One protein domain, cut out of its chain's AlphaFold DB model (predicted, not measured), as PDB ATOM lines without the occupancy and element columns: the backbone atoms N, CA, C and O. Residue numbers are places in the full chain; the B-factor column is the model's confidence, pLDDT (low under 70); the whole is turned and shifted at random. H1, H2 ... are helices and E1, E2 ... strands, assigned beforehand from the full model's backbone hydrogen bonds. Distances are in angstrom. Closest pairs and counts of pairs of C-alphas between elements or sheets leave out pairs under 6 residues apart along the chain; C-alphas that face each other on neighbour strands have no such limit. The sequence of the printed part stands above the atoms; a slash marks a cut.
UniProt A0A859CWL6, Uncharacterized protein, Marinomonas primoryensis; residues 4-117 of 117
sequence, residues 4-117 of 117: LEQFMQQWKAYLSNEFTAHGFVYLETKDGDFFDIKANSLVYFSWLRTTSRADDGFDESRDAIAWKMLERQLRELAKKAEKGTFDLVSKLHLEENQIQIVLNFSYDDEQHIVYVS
ATOM      1  N   LEU A   4      -9.505 -38.825 -31.214       95.62
ATOM      2  CA  LEU A   4      -9.885 -40.228 -31.049       95.62
ATOM      3  C   LEU A   4      -9.005 -40.942 -30.018       95.62
ATOM      4  O   LEU A   4      -9.529 -41.669 -29.182       95.62
ATOM      5  N   GLU A   5      -7.689 -40.734 -30.056       94.88
ATOM      6  CA  GLU A   5      -6.785 -41.332 -29.072       94.88
ATOM      7  C   GLU A   5      -7.076 -40.789 -27.670       94.88
ATOM      8  O   GLU A   5      -7.199 -41.572 -26.734       94.88
ATOM      9  N   GLN A   6      -7.285 -39.476 -27.528       94.81
ATOM     10  CA  GLN A   6      -7.656 -38.875 -26.241       94.81
ATOM     11  C   GLN A   6      -8.961 -39.465 -25.689       94.81
ATOM     12  O   GLN A   6      -9.053 -39.791 -24.509       94.81
ATOM     13  N   PHE A   7      -9.969 -39.640 -26.542       96.94
ATOM     14  CA  PHE A   7     -11.266 -40.190 -26.158       96.94
ATOM     15  C   PHE A   7     -11.195 -41.677 -25.807       96.94
ATOM     16  O   PHE A   7     -11.836 -42.112 -24.853       96.94
ATOM     17  N   MET A   8     -10.362 -42.447 -26.509       96.88
ATOM     18  CA  MET A   8     -10.065 -43.835 -26.148       96.88
ATOM     19  C   MET A   8      -9.352 -43.925 -24.791       96.88
ATOM     20  O   MET A   8      -9.668 -44.813 -24.007       96.88
ATOM     21  N   GLN A   9      -8.450 -42.990 -24.472       96.31
ATOM     22  CA  GLN A   9      -7.805 -42.928 -23.153       96.31
ATOM     23  C   GLN A   9      -8.785 -42.526 -22.040       96.31
ATOM     24  O   GLN A   9      -8.714 -43.068 -20.940       96.31
ATOM     25  N   GLN A  10      -9.744 -41.635 -22.316       97.75
ATOM     26  CA  GLN A  10     -10.823 -41.334 -21.364       97.75
ATOM     27  C   GLN A  10     -11.704 -42.559 -21.107       97.75
ATOM     28  O   GLN A  10     -12.027 -42.846 -19.956       97.75
ATOM     29  N   TRP A  11     -12.030 -43.325 -22.152       98.00
ATOM     30  CA  TRP A  11     -12.731 -44.596 -21.992       98.00
ATOM     31  C   TRP A  11     -11.899 -45.626 -21.212       98.00
ATOM     32  O   TRP A  11     -12.431 -46.275 -20.317       98.00
ATOM     33  N   LYS A  12     -10.586 -45.737 -21.471       97.38
ATOM     34  CA  LYS A  12      -9.668 -46.578 -20.681       97.38
ATOM     35  C   LYS A  12      -9.709 -46.205 -19.200       97.38
ATOM     36  O   LYS A  12      -9.875 -47.085 -18.364       97.38
ATOM     37  N   ALA A  13      -9.620 -44.914 -18.880       97.12
ATOM     38  CA  ALA A  13      -9.680 -44.426 -17.504       97.12
ATOM     39  C   ALA A  13     -11.030 -44.733 -16.835       97.12
ATOM     40  O   ALA A  13     -11.054 -45.205 -15.699       97.12
ATOM     41  N   TYR A  14     -12.141 -44.522 -17.550       97.62
ATOM     42  CA  TYR A  14     -13.470 -44.934 -17.095       97.62
ATOM     43  C   TYR A  14     -13.498 -46.438 -16.786       97.62
ATOM     44  O   TYR A  14     -13.863 -46.843 -15.686       97.62
ATOM     45  N   LEU A  15     -13.014 -47.263 -17.717       97.00
ATOM     46  CA  LEU A  15     -13.007 -48.715 -17.588       97.00
ATOM     47  C   LEU A  15     -12.149 -49.201 -16.415       97.00
ATOM     48  O   LEU A  15     -12.553 -50.100 -15.685       97.00
ATOM     49  N   SER A  16     -10.977 -48.597 -16.202       97.06
ATOM     50  CA  SER A  16     -10.115 -48.901 -15.057       97.06
ATOM     51  C   SER A  16     -10.793 -48.585 -13.721       97.06
ATOM     52  O   SER A  16     -10.630 -49.347 -12.762       97.06
ATOM     53  N   ASN A  17     -11.570 -47.499 -13.651       96.69
ATOM     54  CA  ASN A  17     -12.332 -47.150 -12.453       96.69
ATOM     55  C   ASN A  17     -13.447 -48.167 -12.188       96.69
ATOM     56  O   ASN A  17     -13.534 -48.675 -11.071       96.69
ATOM     57  N   GLU A  18     -14.228 -48.525 -13.208       96.12
ATOM     58  CA  GLU A  18     -15.271 -49.557 -13.100       96.12
ATOM     59  C   GLU A  18     -14.683 -50.908 -12.680       96.12
ATOM     60  O   GLU A  18     -15.195 -51.585 -11.790       96.12
ATOM     61  N   PHE A  19     -13.542 -51.284 -13.259       96.50
ATOM     62  CA  PHE A  19     -12.859 -52.523 -12.906       96.50
ATOM     63  C   PHE A  19     -12.438 -52.527 -11.444       96.50
ATOM     64  O   PHE A  19     -12.727 -53.477 -10.721       96.50
ATOM     65  N   THR A  20     -11.832 -51.435 -10.984       95.88
ATOM     66  CA  THR A  20     -11.434 -51.281  -9.583       95.88
ATOM     67  C   THR A  20     -12.645 -51.347  -8.649       95.88
ATOM     68  O   THR A  20     -12.590 -52.027  -7.625       95.88
ATOM     69  N   ALA A  21     -13.751 -50.689  -9.008       95.25
ATOM     70  CA  ALA A  21     -14.979 -50.662  -8.217       95.25
ATOM     71  C   ALA A  21     -15.651 -52.041  -8.103       95.25
ATOM     72  O   ALA A  21     -16.258 -52.351  -7.076       95.25
ATOM     73  N   HIS A  22     -15.507 -52.883  -9.127       93.25
ATOM     74  CA  HIS A  22     -16.148 -54.196  -9.208       93.25
ATOM     75  C   HIS A  22     -15.190 -55.382  -9.005       93.25
ATOM     76  O   HIS A  22     -15.598 -56.535  -9.148       93.25
ATOM     77  N   GLY A  23     -13.940 -55.124  -8.607       93.00
ATOM     78  CA  GLY A  23     -12.956 -56.160  -8.272       93.00
ATOM     79  C   GLY A  23     -12.312 -56.854  -9.478       93.00
ATOM     80  O   GLY A  23     -11.746 -57.937  -9.329       93.00
ATOM     81  N   PHE A  24     -12.381 -56.246 -10.661       94.00
ATOM     82  CA  PHE A  24     -11.672 -56.682 -11.861       94.00
ATOM     83  C   PHE A  24     -10.279 -56.052 -11.958       94.00
ATOM     84  O   PHE A  24      -9.976 -55.038 -11.331       94.00
ATOM     85  N   VAL A  25      -9.426 -56.643 -12.795       93.81
ATOM     86  CA  VAL A  25      -8.088 -56.126 -13.104       93.81
ATOM     87  C   VAL A  25      -8.028 -55.782 -14.582       93.81
ATOM     88  O   VAL A  25      -8.343 -56.625 -15.420       93.81
ATOM     89  N   TYR A  26      -7.637 -54.546 -14.900       95.06
ATOM     90  CA  TYR A  26      -7.438 -54.135 -16.287       95.06
ATOM     91  C   TYR A  26      -6.160 -54.799 -16.800       95.06
ATOM     92  O   TYR A  26      -5.098 -54.661 -16.190       95.06
ATOM     93  N   LEU A  27      -6.261 -55.528 -17.907       93.81
ATOM     94  CA  LEU A  27      -5.139 -56.262 -18.481       93.81
ATOM     95  C   LEU A  27      -4.503 -55.460 -19.616       93.81
ATOM     96  O   LEU A  27      -5.163 -55.155 -20.607       93.81
ATOM     97  N   GLU A  28      -3.218 -55.150 -19.470       93.25
ATOM     98  CA  GLU A  28      -2.394 -54.553 -20.523       93.25
ATOM     99  C   GLU A  28      -1.503 -55.618 -21.161       93.25
ATOM    100  O   GLU A  28      -0.927 -56.472 -20.475       93.25
ATOM    101  N   THR A  29      -1.379 -55.570 -22.483       90.00
ATOM    102  CA  THR A  29      -0.573 -56.504 -23.266       90.00
ATOM    103  C   THR A  29       0.428 -55.754 -24.141       90.00
ATOM    104  O   THR A  29       0.473 -54.526 -24.199       90.00
ATOM    105  N   LYS A  30       1.286 -56.503 -24.839       87.75
ATOM    106  CA  LYS A  30       2.224 -55.920 -25.810       87.75
ATOM    107  C   LYS A  30       1.568 -55.617 -27.160       87.75
ATOM    108  O   LYS A  30       2.240 -55.063 -28.027       87.75
ATOM    109  N   ASP A  31       0.294 -55.968 -27.335       82.38
ATOM    110  CA  ASP A  31      -0.415 -55.852 -28.612       82.38
ATOM    111  C   ASP A  31      -0.932 -54.426 -28.865       82.38
ATOM    112  O   ASP A  31      -1.264 -54.074 -29.998       82.38
ATOM    113  N   GLY A  32      -0.910 -53.572 -27.838       87.81
ATOM    114  CA  GLY A  32      -1.129 -52.133 -27.933       87.81
ATOM    115  C   GLY A  32      -2.485 -51.674 -27.401       87.81
ATOM    116  O   GLY A  32      -3.457 -52.429 -27.351       87.81
ATOM    117  N   ASP A  33      -2.554 -50.384 -27.060       89.75
ATOM    118  CA  ASP A  33      -3.669 -49.789 -26.311       89.75
ATOM    119  C   ASP A  33      -5.044 -50.059 -26.931       89.75
ATOM    120  O   ASP A  33      -5.996 -50.346 -26.215       89.75
ATOM    121  N   PHE A  34      -5.184 -49.999 -28.258       92.75
ATOM    122  CA  PHE A  34      -6.482 -50.248 -28.895       92.75
ATOM    123  C   PHE A  34      -6.992 -51.677 -28.645       92.75
ATOM    124  O   PHE A  34      -8.181 -51.869 -28.374       92.75
ATOM    125  N   PHE A  35      -6.108 -52.672 -28.741       94.38
ATOM    126  CA  PHE A  35      -6.466 -54.073 -28.529       94.38
ATOM    127  C   PHE A  35      -6.797 -54.335 -27.065       94.38
ATOM    128  O   PHE A  35      -7.822 -54.958 -26.785       94.38
ATOM    129  N   ASP A  36      -6.000 -53.781 -26.154       95.94
ATOM    130  CA  ASP A  36      -6.232 -53.893 -24.717       95.94
ATOM    131  C   ASP A  36      -7.557 -53.244 -24.322       95.94
ATOM    132  O   ASP A  36      -8.384 -53.871 -23.659       95.94
ATOM    133  N   ILE A  37      -7.812 -52.018 -24.782       97.31
ATOM    134  CA  ILE A  37      -9.063 -51.313 -24.494       97.31
ATOM    135  C   ILE A  37     -10.246 -52.138 -24.988       97.31
ATOM    136  O   ILE A  37     -11.195 -52.354 -24.238       97.31
ATOM    137  N   LYS A  38     -10.193 -52.651 -26.221       97.50
ATOM    138  CA  LYS A  38     -11.269 -53.480 -26.764       97.50
ATOM    139  C   LYS A  38     -11.479 -54.753 -25.943       97.50
ATOM    140  O   LYS A  38     -12.618 -55.064 -25.607       97.50
ATOM    141  N   ALA A  39     -10.412 -55.483 -25.623       96.88
ATOM    142  CA  ALA A  39     -10.500 -56.733 -24.872       96.88
ATOM    143  C   ALA A  39     -11.112 -56.515 -23.481       96.88
ATOM    144  O   ALA A  39     -12.082 -57.183 -23.127       96.88
ATOM    145  N   ASN A  40     -10.621 -55.522 -22.734       97.81
ATOM    146  CA  ASN A  40     -11.174 -55.177 -21.427       97.81
ATOM    147  C   ASN A  40     -12.623 -54.672 -21.545       97.81
ATOM    148  O   ASN A  40     -13.455 -54.995 -20.703       97.81
ATOM    149  N   SER A  41     -12.966 -53.936 -22.608       97.69
ATOM    150  CA  SER A  41     -14.346 -53.472 -22.827       97.69
ATOM    151  C   SER A  41     -15.310 -54.636 -23.027       97.69
ATOM    152  O   SER A  41     -16.408 -54.618 -22.489       97.69
ATOM    153  N   LEU A  42     -14.905 -55.675 -23.761       96.94
ATOM    154  CA  LEU A  42     -15.734 -56.868 -23.950       96.94
ATOM    155  C   LEU A  42     -15.943 -57.632 -22.636       96.94
ATOM    156  O   LEU A  42     -17.049 -58.102 -22.380       96.94
ATOM    157  N   VAL A  43     -14.917 -57.710 -21.780       96.31
ATOM    158  CA  VAL A  43     -15.051 -58.273 -20.424       96.31
ATOM    159  C   VAL A  43     -16.057 -57.463 -19.605       96.31
ATOM    160  O   VAL A  43     -16.946 -58.041 -18.980       96.31
ATOM    161  N   TYR A  44     -15.963 -56.135 -19.656       96.38
ATOM    162  CA  TYR A  44     -16.894 -55.242 -18.973       96.38
ATOM    163  C   TYR A  44     -18.335 -55.408 -19.456       96.38
ATOM    164  O   TYR A  44     -19.244 -55.537 -18.644       96.38
ATOM    165  N   PHE A  45     -18.552 -55.445 -20.772       95.44
ATOM    166  CA  PHE A  45     -19.882 -55.616 -21.353       95.44
ATOM    167  C   PHE A  45     -20.477 -56.977 -21.000       95.44
ATOM    168  O   PHE A  45     -21.613 -57.035 -20.540       95.44
ATOM    169  N   SER A  46     -19.692 -58.051 -21.073       93.25
ATOM    170  CA  SER A  46     -20.136 -59.374 -20.624       93.25
ATOM    171  C   SER A  46     -20.558 -59.366 -19.147       93.25
ATOM    172  O   SER A  46     -21.613 -59.894 -18.775       93.25
ATOM    173  N   TRP A  47     -19.791 -58.689 -18.289       93.56
ATOM    174  CA  TRP A  47     -20.160 -58.518 -16.886       93.56
ATOM    175  C   TRP A  47     -21.445 -57.694 -16.705       93.56
ATOM    176  O   TRP A  47     -22.345 -58.112 -15.976       93.56
ATOM    177  N   LEU A  48     -21.586 -56.566 -17.402       92.56
ATOM    178  CA  LEU A  48     -22.800 -55.748 -17.357       92.56
ATOM    179  C   LEU A  48     -24.026 -56.531 -17.829       92.56
ATOM    180  O   LEU A  48     -25.068 -56.496 -17.178       92.56
ATOM    181  N   ARG A  49     -23.907 -57.293 -18.919       90.38
ATOM    182  CA  ARG A  49     -24.983 -58.140 -19.450       90.38
ATOM    183  C   ARG A  49     -25.423 -59.195 -18.440       90.38
ATOM    184  O   ARG A  49     -26.613 -59.392 -18.233       90.38
ATOM    185  N   THR A  50     -24.470 -59.852 -17.778       88.56
ATOM    186  CA  THR A  50     -24.776 -60.898 -16.786       88.56
ATOM    187  C   THR A  50     -25.343 -60.351 -15.474       88.56
ATOM    188  O   THR A  50     -26.089 -61.054 -14.793       88.56
ATOM    189  N   THR A  51     -25.028 -59.106 -15.108       87.25
ATOM    190  CA  THR A  51     -25.447 -58.507 -13.828       87.25
ATOM    191  C   THR A  51     -26.690 -57.625 -13.912       87.25
ATOM    192  O   THR A  51     -27.462 -57.597 -12.954       87.25
ATOM    193  N   SER A  52     -26.926 -56.945 -15.038       76.44
ATOM    194  CA  SER A  52     -28.026 -55.978 -15.195       76.44
ATOM    195  C   SER A  52     -29.423 -56.602 -15.310       76.44
ATOM    196  O   SER A  52     -30.409 -55.878 -15.274       76.44
ATOM    197  N   ARG A  53     -29.545 -57.940 -15.378       66.31
ATOM    198  CA  ARG A  53     -30.828 -58.668 -15.537       66.31
ATOM    199  C   ARG A  53     -31.679 -58.188 -16.728       66.31
ATOM    200  O   ARG A  53     -32.875 -58.472 -16.763       66.31
ATOM    201  N   ALA A  54     -31.076 -57.479 -17.681       57.69
ATOM    202  CA  ALA A  54     -31.738 -56.983 -18.875       57.69
ATOM    203  C   ALA A  54     -32.019 -58.150 -19.833       57.69
ATOM    204  O   ALA A  54     -31.180 -58.479 -20.663       57.69
ATOM    205  N   ASP A  55     -33.186 -58.767 -19.631       56.38
ATOM    206  CA  ASP A  55     -33.873 -59.799 -20.420       56.38
ATOM    207  C   ASP A  55     -33.068 -61.048 -20.849       56.38
ATOM    208  O   ASP A  55     -31.941 -60.996 -21.335       56.38
ATOM    209  N   ASP A  56     -33.719 -62.215 -20.777       60.59
ATOM    210  CA  ASP A  56     -33.210 -63.550 -21.161       60.59
ATOM    211  C   ASP A  56     -32.836 -63.698 -22.668       60.59
ATOM    212  O   ASP A  56     -32.722 -64.810 -23.188       60.59
ATOM    213  N   GLY A  57     -32.668 -62.595 -23.408       66.25
ATOM    214  CA  GLY A  57     -32.529 -62.552 -24.866       66.25
ATOM    215  C   GLY A  57     -31.186 -62.059 -25.416       66.25
ATOM    216  O   GLY A  57     -30.972 -62.179 -26.625       66.25
ATOM    217  N   PHE A  58     -30.279 -61.510 -24.598       79.00
ATOM    218  CA  PHE A  58     -28.968 -61.060 -25.085       79.00
ATOM    219  C   PHE A  58     -27.896 -62.151 -24.992       79.00
ATOM    220  O   PHE A  58     -27.475 -62.561 -23.908       79.00
ATOM    221  N   ASP A  59     -27.400 -62.575 -26.154       83.62
ATOM    222  CA  ASP A  59     -26.240 -63.456 -26.266       83.62
ATOM    223  C   ASP A  59     -24.909 -62.673 -26.273       83.62
ATOM    224  O   ASP A  59     -24.867 -61.440 -26.292       83.62
ATOM    225  N   GLU A  60     -23.791 -63.399 -26.272       83.94
ATOM    226  CA  GLU A  60     -22.432 -62.834 -26.283       83.94
ATOM    227  C   GLU A  60     -22.137 -61.968 -27.521       83.94
ATOM    228  O   GLU A  60     -21.240 -61.122 -27.497       83.94
ATOM    229  N   SER A  61     -22.895 -62.120 -28.617       89.88
ATOM    230  CA  SER A  61     -22.713 -61.274 -29.800       89.88
ATOM    231  C   SER A  61     -23.066 -59.813 -29.510       89.88
ATOM    232  O   SER A  61     -22.557 -58.902 -30.178       89.88
ATOM    233  N   ARG A  62     -23.890 -59.576 -28.479       90.81
ATOM    234  CA  ARG A  62     -24.300 -58.242 -28.052       90.81
ATOM    235  C   ARG A  62     -23.140 -57.422 -27.495       90.81
ATOM    236  O   ARG A  62     -23.056 -56.238 -27.816       90.81
ATOM    237  N   ASP A  63     -22.186 -58.054 -26.816       93.88
ATOM    238  CA  ASP A  63     -20.989 -57.391 -26.277       93.88
ATOM    239  C   ASP A  63     -20.151 -56.778 -27.423       93.88
ATOM    240  O   ASP A  63     -19.667 -55.643 -27.362       93.88
ATOM    241  N   ALA A  64     -20.040 -57.502 -28.544       94.75
ATOM    242  CA  ALA A  64     -19.350 -57.018 -29.738       94.75
ATOM    243  C   ALA A  64     -20.106 -55.879 -30.446       94.75
ATOM    244  O   ALA A  64     -19.479 -55.010 -31.063       94.75
ATOM    245  N   ILE A  65     -21.441 -55.873 -30.383       94.50
ATOM    246  CA  ILE A  65     -22.272 -54.780 -30.905       94.50
ATOM    247  C   ILE A  65     -22.098 -53.532 -30.036       94.50
ATOM    248  O   ILE A  65     -21.847 -52.460 -30.592       94.50
ATOM    249  N   ALA A  66     -22.144 -53.673 -28.707       95.69
ATOM    250  CA  ALA A  66     -21.915 -52.587 -27.757       95.69
ATOM    251  C   ALA A  66     -20.560 -51.911 -28.007       95.69
ATOM    252  O   ALA A  66     -20.495 -50.689 -28.174       95.69
ATOM    253  N   TRP A  67     -19.496 -52.708 -28.185       97.50
ATOM    254  CA  TRP A  67     -18.180 -52.194 -28.574       97.50
ATOM    255  C   TRP A  67     -18.220 -51.398 -29.882       97.50
ATOM    256  O   TRP A  67     -17.745 -50.265 -29.932       97.50
ATOM    257  N   LYS A  68     -18.802 -51.958 -30.951       97.06
ATOM    258  CA  LYS A  68     -18.870 -51.275 -32.256       97.06
ATOM    259  C   LYS A  68     -19.638 -49.956 -32.171       97.06
ATOM    260  O   LYS A  68     -19.275 -48.996 -32.852       97.06
ATOM    261  N   MET A  69     -20.702 -49.905 -31.373       96.94
ATOM    262  CA  MET A  69     -21.493 -48.691 -31.177       96.94
ATOM    263  C   MET A  69     -20.723 -47.637 -30.385       96.94
ATOM    264  O   MET A  69     -20.721 -46.475 -30.795       96.94
ATOM    265  N   LEU A  70     -20.030 -48.024 -29.312       98.06
ATOM    266  CA  LEU A  70     -19.148 -47.131 -28.562       98.06
ATOM    267  C   LEU A  70     -18.028 -46.587 -29.455       98.06
ATOM    268  O   LEU A  70     -17.868 -45.376 -29.584       98.06
ATOM    269  N   GLU A  71     -17.306 -47.465 -30.152       97.81
ATOM    270  CA  GLU A  71     -16.213 -47.078 -31.045       97.81
ATOM    271  C   GLU A  71     -16.693 -46.093 -32.123       97.81
ATOM    272  O   GLU A  71     -16.035 -45.090 -32.412       97.81
ATOM    273  N   ARG A  72     -17.878 -46.337 -32.697       97.62
ATOM    274  CA  ARG A  72     -18.496 -45.420 -33.660       97.62
ATOM    275  C   ARG A  72     -18.812 -44.061 -33.035       97.62
ATOM    276  O   ARG A  72     -18.518 -43.048 -33.666       97.62
ATOM    277  N   GLN A  73     -19.391 -44.023 -31.833       97.75
ATOM    278  CA  GLN A  73     -19.676 -42.770 -31.125       97.75
ATOM    279  C   GLN A  73     -18.393 -41.971 -30.877       97.75
ATOM    280  O   GLN A  73     -18.337 -40.798 -31.242       97.75
ATOM    281  N   LEU A  74     -17.337 -42.612 -30.368       97.62
ATOM    282  CA  LEU A  74     -16.045 -41.966 -30.116       97.62
ATOM    283  C   LEU A  74     -15.425 -41.390 -31.392       97.62
ATOM    284  O   LEU A  74     -14.939 -40.261 -31.391       97.62
ATOM    285  N   ARG A  75     -15.483 -42.126 -32.509       97.31
ATOM    286  CA  ARG A  75     -14.987 -41.648 -33.811       97.31
ATOM    287  C   ARG A  75     -15.769 -40.444 -34.327       97.31
ATOM    288  O   ARG A  75     -15.165 -39.504 -34.839       97.31
ATOM    289  N   GLU A  76     -17.093 -40.459 -34.217       97.06
ATOM    290  CA  GLU A  76     -17.918 -39.331 -34.660       97.06
ATOM    291  C   GLU A  76     -17.753 -38.105 -33.756       97.06
ATOM    292  O   GLU A  76     -17.670 -36.985 -34.260       97.06
ATOM    293  N   LEU A  77     -17.627 -38.297 -32.440       96.62
ATOM    294  CA  LEU A  77     -17.300 -37.220 -31.507       96.62
ATOM    295  C   LEU A  77     -15.909 -36.650 -31.783       96.62
ATOM    296  O   LEU A  77     -15.761 -35.434 -31.805       96.62
ATOM    297  N   ALA A  78     -14.908 -37.489 -32.065       96.25
ATOM    298  CA  ALA A  78     -13.556 -37.031 -32.385       96.25
ATOM    299  C   ALA A  78     -13.547 -36.139 -33.632       96.25
ATOM    300  O   ALA A  78     -13.007 -35.038 -33.597       96.25
ATOM    301  N   LYS A  79     -14.248 -36.539 -34.701       95.88
ATOM    302  CA  LYS A  79     -14.399 -35.704 -35.906       95.88
ATOM    303  C   LYS A  79     -15.096 -34.371 -35.616       95.88
ATOM    304  O   LYS A  79     -14.791 -33.363 -36.253       95.88
ATOM    305  N   LYS A  80     -16.081 -34.361 -34.709       94.31
ATOM    306  CA  LYS A  80     -16.762 -33.127 -34.285       94.31
ATOM    307  C   LYS A  80     -15.826 -32.231 -33.475       94.31
ATOM    308  O   LYS A  80     -15.796 -31.034 -33.737       94.31
ATOM    309  N   ALA A  81     -15.057 -32.808 -32.556       94.12
ATOM    310  CA  ALA A  81     -14.057 -32.116 -31.756       94.12
ATOM    311  C   ALA A  81     -12.977 -31.471 -32.633       94.12
ATOM    312  O   ALA A  81     -12.742 -30.278 -32.506       94.12
ATOM    313  N   GLU A  82     -12.415 -32.205 -33.596       93.12
ATOM    314  CA  GLU A  82     -11.417 -31.678 -34.539       93.12
ATOM    315  C   GLU A  82     -11.921 -30.421 -35.263       93.12
ATOM    316  O   GLU A  82     -11.243 -29.395 -35.312       93.12
ATOM    317  N   LYS A  83     -13.153 -30.471 -35.782       91.19
ATOM    318  CA  LYS A  83     -13.772 -29.330 -36.472       91.19
ATOM    319  C   LYS A  83     -14.111 -28.181 -35.521       91.19
ATOM    320  O   LYS A  83     -13.892 -27.024 -35.867       91.19
ATOM    321  N   GLY A  84     -14.672 -28.495 -34.354       90.06
ATOM    322  CA  GLY A  84     -15.109 -27.506 -33.369       90.06
ATOM    323  C   GLY A  84     -13.940 -26.756 -32.739       90.06
ATOM    324  O   GLY A  84     -13.987 -25.535 -32.619       90.06
ATOM    325  N   THR A  85     -12.863 -27.464 -32.407       90.50
ATOM    326  CA  THR A  85     -11.648 -26.865 -31.859       90.50
ATOM    327  C   THR A  85     -10.982 -25.937 -32.864       90.50
ATOM    328  O   THR A  85     -10.636 -24.816 -32.502       90.50
ATOM    329  N   PHE A  86     -10.878 -26.338 -34.135       87.69
ATOM    330  CA  PHE A  86     -10.357 -25.459 -35.183       87.69
ATOM    331  C   PHE A  86     -11.149 -24.142 -35.280       87.69
ATOM    332  O   PHE A  86     -10.564 -23.058 -35.333       87.69
ATOM    333  N   ASP A  87     -12.483 -24.225 -35.246       89.56
ATOM    334  CA  ASP A  87     -13.357 -23.049 -35.272       89.56
ATOM    335  C   ASP A  87     -13.148 -22.151 -34.036       89.56
ATOM    336  O   ASP A  87     -12.985 -20.936 -34.175       89.56
ATOM    337  N   LEU A  88     -13.063 -22.739 -32.838       88.62
ATOM    338  CA  LEU A  88     -12.837 -22.016 -31.580       88.62
ATOM    339  C   LEU A  88     -11.477 -21.314 -31.536       88.62
ATOM    340  O   LEU A  88     -11.426 -20.131 -31.201       88.62
ATOM    341  N   VAL A  89     -10.401 -22.006 -31.916       89.75
ATOM    342  CA  VAL A  89      -9.041 -21.444 -32.010       89.75
ATOM    343  C   VAL A  89      -9.039 -20.217 -32.923       89.75
ATOM    344  O   VAL A  89      -8.519 -19.165 -32.549       89.75
ATOM    345  N   SER A  90      -9.702 -20.308 -34.083       88.12
ATOM    346  CA  SER A  90      -9.760 -19.204 -35.049       88.12
ATOM    347  C   SER A  90     -10.547 -17.982 -34.556       88.12
ATOM    348  O   SER A  90     -10.192 -16.850 -34.879       88.12
ATOM    349  N   LYS A  91     -11.611 -18.192 -33.770       91.19
ATOM    350  CA  LYS A  91     -12.518 -17.123 -33.318       91.19
ATOM    351  C   LYS A  91     -12.082 -16.478 -32.010       91.19
ATOM    352  O   LYS A  91     -12.257 -15.275 -31.829       91.19
ATOM    353  N   LEU A  92     -11.559 -17.277 -31.087       88.75
ATOM    354  CA  LEU A  92     -11.273 -16.859 -29.716       88.75
ATOM    355  C   LEU A  92      -9.790 -16.566 -29.475       88.75
ATOM    356  O   LEU A  92      -9.449 -16.130 -28.381       88.75
ATOM    357  N   HIS A  93      -8.929 -16.757 -30.483       84.19
ATOM    358  CA  HIS A  93      -7.473 -16.592 -30.368       84.19
ATOM    359  C   HIS A  93      -6.881 -17.415 -29.209       84.19
ATOM    360  O   HIS A  93      -5.942 -16.986 -28.541       84.19
ATOM    361  N   LEU A  94      -7.468 -18.589 -28.962       87.31
ATOM    362  CA  LEU A  94      -6.987 -19.570 -27.994       87.31
ATOM    363  C   LEU A  94      -6.077 -20.570 -28.698       87.31
ATOM    364  O   LEU A  94      -6.258 -20.852 -29.881       87.31
ATOM    365  N   GLU A  95      -5.133 -21.142 -27.967       86.19
ATOM    366  CA  GLU A  95      -4.367 -22.288 -28.445       86.19
ATOM    367  C   GLU A  95      -5.176 -23.586 -28.274       86.19
ATOM    368  O   GLU A  95      -5.957 -23.741 -27.334       86.19
ATOM    369  N   GLU A  96      -4.976 -24.558 -29.168       81.69
ATOM    370  CA  GLU A  96      -5.658 -25.863 -29.111       81.69
ATOM    371  C   GLU A  96      -5.410 -26.599 -27.781       81.69
ATOM    372  O   GLU A  96      -6.309 -27.244 -27.247       81.69
ATOM    373  N   ASN A  97      -4.215 -26.447 -27.199       83.81
ATOM    374  CA  ASN A  97      -3.843 -27.028 -25.902       83.81
ATOM    375  C   ASN A  97      -4.643 -26.453 -24.710       83.81
ATOM    376  O   ASN A  97      -4.612 -27.042 -23.631       83.81
ATOM    377  N   GLN A  98      -5.359 -25.338 -24.886       84.69
ATOM    378  CA  GLN A  98      -6.214 -24.728 -23.864       84.69
ATOM    379  C   GLN A  98      -7.643 -25.285 -23.896       84.69
ATOM    380  O   GLN A  98      -8.444 -24.970 -23.015       84.69
ATOM    381  N   ILE A  99      -7.981 -26.104 -24.897       87.56
ATOM    382  CA  ILE A  99      -9.313 -26.680 -25.073       87.56
ATOM    383  C   ILE A  99      -9.299 -28.129 -24.589       87.56
ATOM    384  O   ILE A  99      -8.737 -29.019 -25.225       87.56
ATOM    385  N   GLN A 100      -9.974 -28.371 -23.467       90.12
ATOM    386  CA  GLN A 100     -10.196 -29.710 -22.934       90.12
ATOM    387  C   GLN A 100     -11.623 -30.170 -23.240       90.12
ATOM    388  O   GLN A 100     -12.588 -29.477 -22.921       90.12
ATOM    389  N   ILE A 101     -11.755 -31.361 -23.823       93.19
ATOM    390  CA  ILE A 101     -13.048 -32.013 -24.055       93.19
ATOM    391  C   ILE A 101     -13.123 -33.242 -23.158       93.19
ATOM    392  O   ILE A 101     -12.260 -34.117 -23.236       93.19
ATOM    393  N   VAL A 102     -14.147 -33.292 -22.311       95.25
ATOM    394  CA  VAL A 102     -14.397 -34.389 -21.371       95.25
ATOM    395  C   VAL A 102     -15.651 -35.125 -21.812       95.25
ATOM    396  O   VAL A 102     -16.669 -34.489 -22.074       95.25
ATOM    397  N   LEU A 103     -15.556 -36.447 -21.905       97.12
ATOM    398  CA  LEU A 103     -16.665 -37.330 -22.234       97.12
ATOM    399  C   LEU A 103     -17.273 -37.906 -20.959       97.12
ATOM    400  O   LEU A 103     -16.545 -38.336 -20.062       97.12
ATOM    401  N   ASN A 104     -18.599 -37.982 -20.917       96.50
ATOM    402  CA  ASN A 104     -19.310 -38.771 -19.920       96.50
ATOM    403  C   ASN A 104     -19.816 -40.067 -20.552       96.50
ATOM    404  O   ASN A 104     -20.328 -40.061 -21.672       96.50
ATOM    405  N   PHE A 105     -19.687 -41.166 -19.815       97.06
ATOM    406  CA  PHE A 105     -20.115 -42.494 -20.239       97.06
ATOM    407  C   PHE A 105     -21.267 -42.959 -19.354       97.06
ATOM    408  O   PHE A 105     -21.187 -42.860 -18.131       97.06
ATOM    409  N   SER A 106     -22.328 -43.471 -19.972       94.75
ATOM    410  CA  SER A 106     -23.470 -44.052 -19.265       94.75
ATOM    411  C   SER A 106     -23.879 -45.347 -19.941       94.75
ATOM    412  O   SER A 106     -24.024 -45.386 -21.161       94.75
ATOM    413  N   TYR A 107     -24.085 -46.401 -19.161       93.69
ATOM    414  CA  TYR A 107     -24.604 -47.666 -19.665       93.69
ATOM    415  C   TYR A 107     -26.140 -47.666 -19.629       93.69
ATOM    416  O   TYR A 107     -26.729 -47.244 -18.637       93.69
ATOM    417  N   ASP A 108     -26.758 -48.108 -20.722       91.81
ATOM    418  CA  ASP A 108     -28.184 -48.425 -20.833       91.81
ATOM    419  C   ASP A 108     -28.315 -49.951 -20.822       91.81
ATOM    420  O   ASP A 108     -27.802 -50.642 -21.714       91.81
ATOM    421  N   ASP A 109     -28.949 -50.457 -19.768       89.56
ATOM    422  CA  ASP A 109     -29.166 -51.876 -19.536       89.56
ATOM    423  C   ASP A 109     -30.203 -52.468 -20.491       89.56
ATOM    424  O   ASP A 109     -29.939 -53.525 -21.061       89.56
ATOM    425  N   GLU A 110     -31.307 -51.770 -20.758       88.06
ATOM    426  CA  GLU A 110     -32.359 -52.208 -21.687       88.06
ATOM    427  C   GLU A 110     -31.828 -52.464 -23.107       88.06
ATOM    428  O   GLU A 110     -32.249 -53.401 -23.790       88.06
ATOM    429  N   GLN A 111     -30.892 -51.640 -23.577       88.88
ATOM    430  CA  GLN A 111     -30.359 -51.731 -24.940       88.88
ATOM    431  C   GLN A 111     -29.005 -52.445 -25.038       88.88
ATOM    432  O   GLN A 111     -28.579 -52.802 -26.153       88.88
ATOM    433  N   HIS A 112     -28.348 -52.660 -23.895       92.69
ATOM    434  CA  HIS A 112     -26.975 -53.134 -23.769       92.69
ATOM    435  C   HIS A 112     -25.986 -52.285 -24.587       92.69
ATOM    436  O   HIS A 112     -25.280 -52.778 -25.472       92.69
ATOM    437  N   ILE A 113     -25.971 -50.974 -24.334       92.44
ATOM    438  CA  ILE A 113     -25.085 -50.017 -25.017       92.44
ATOM    439  C   ILE A 113     -24.524 -48.979 -24.047       92.44
ATOM    440  O   ILE A 113     -25.109 -48.687 -23.011       92.44
ATOM    441  N   VAL A 114     -23.387 -48.386 -24.413       95.50
ATOM    442  CA  VAL A 114     -22.829 -47.218 -23.720       95.50
ATOM    443  C   VAL A 114     -23.148 -45.968 -24.526       95.50
ATOM    444  O   VAL A 114     -22.767 -45.866 -25.695       95.50
ATOM    445  N   TYR A 115     -23.820 -45.012 -23.901       94.69
ATOM    446  CA  TYR A 115     -23.999 -43.662 -24.411       94.69
ATOM    447  C   TYR A 115     -22.822 -42.775 -24.022       94.69
ATOM    448  O   TYR A 115     -22.310 -42.859 -22.903       94.69
ATOM    449  N   VAL A 116     -22.419 -41.914 -24.957       95.81
ATOM    450  CA  VAL A 116     -21.349 -40.933 -24.760       95.81
ATOM    451  C   VAL A 116     -21.896 -39.526 -24.983       95.81
ATOM    452  O   VAL A 116     -22.453 -39.249 -26.050       95.81
ATOM    453  N   SER A 117     -21.726 -38.644 -23.996       88.75
ATOM    454  CA  SER A 117     -22.144 -37.231 -24.053       88.75
ATOM    455  C   SER A 117     -21.002 -36.277 -23.757       88.75
ATOM    456  O   SER A 117     -20.275 -36.568 -22.777       88.75
TER     457      SER A 117
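This is residues 4 to 117 of the 117 residues of an uncharacterized protein of Marinomonas primoryensis (UniProt A0A859CWL6). One long helix, H3, makes the long axis; two shorter helices, H1 and H2, slant away from it at steep angles and touch each other, and a small hairpin of two strands, E1 and E2, packs through E2 on the first half of H3. From the far end of H3, residues 93 to 104 run back to the hairpin with no named element. The printed part has 114 residues, with three named helices followed by two named strands, H1, H2, H3, E1, E2; the two strands form one antiparallel sheet, and the class is mostly helix. The whole is only just loose, close to compact, with a radius of gyration of the C-alphas of 16.1 A, and it is elongated, with spans of 53 by 31 by 23 A.

H1 is residues 4 to 22, 26.7 A from first to last C-alpha, and begins with C-alpha 4 at (-9.885, -40.228, -31.049). H2 is residues 33 to 51, 26.6 A long. H3, residues 61 to 92, is the longest helix at 45.9 A and ends with C-alpha 92 at (-11.273, -16.859, -29.716). E1 is residues 105 to 108, 10.0 A long, and E2 is residues 113 to 116, 9.8 A long, ending with C-alpha 116 at (-21.349, -40.933, -24.760).

H1 and H2 touch, the same way at a steep tilt of 42 degrees; their closest C-alphas, those of Lys 12 and Ile 37, are 6.1 A apart. H1 touches H3 with residues 4 to 8 alone, opposite ways at a steep tilt of 49 degrees; the closest C-alphas are those of Leu 4 and Ala 78, 5.0 A apart. H2 touches H3, which takes part with residues 63 to 67 alone, opposite ways at a steep tilt of 55 degrees; the closest C-alphas are those of Phe 45 and Asp 63, 5.3 A apart. The closest C-alphas of H3 and E2 are those of Ala 66 and Ile 113, 4.9 A apart. E1 and E2 are a hairpin, antiparallel at 148 degrees; N 106 and O 115 at 3.0 A and N 115 and O 106 at 2.8 A are within hydrogen-bond range. H1 and E2 are apart, as are H2 and E1. In H1, H2 and H3 every O i to N i+4 pair is within hydrogen-bond range.

The two C-alphas farthest apart, those of Asp 56 and His 93, are 54.3 A from each other. The printed part has no cut. The link from H3 to E1, 12 residues, is long. The mean pLDDT of the printed part is 91.5, and residues 53 to 57 are under 70.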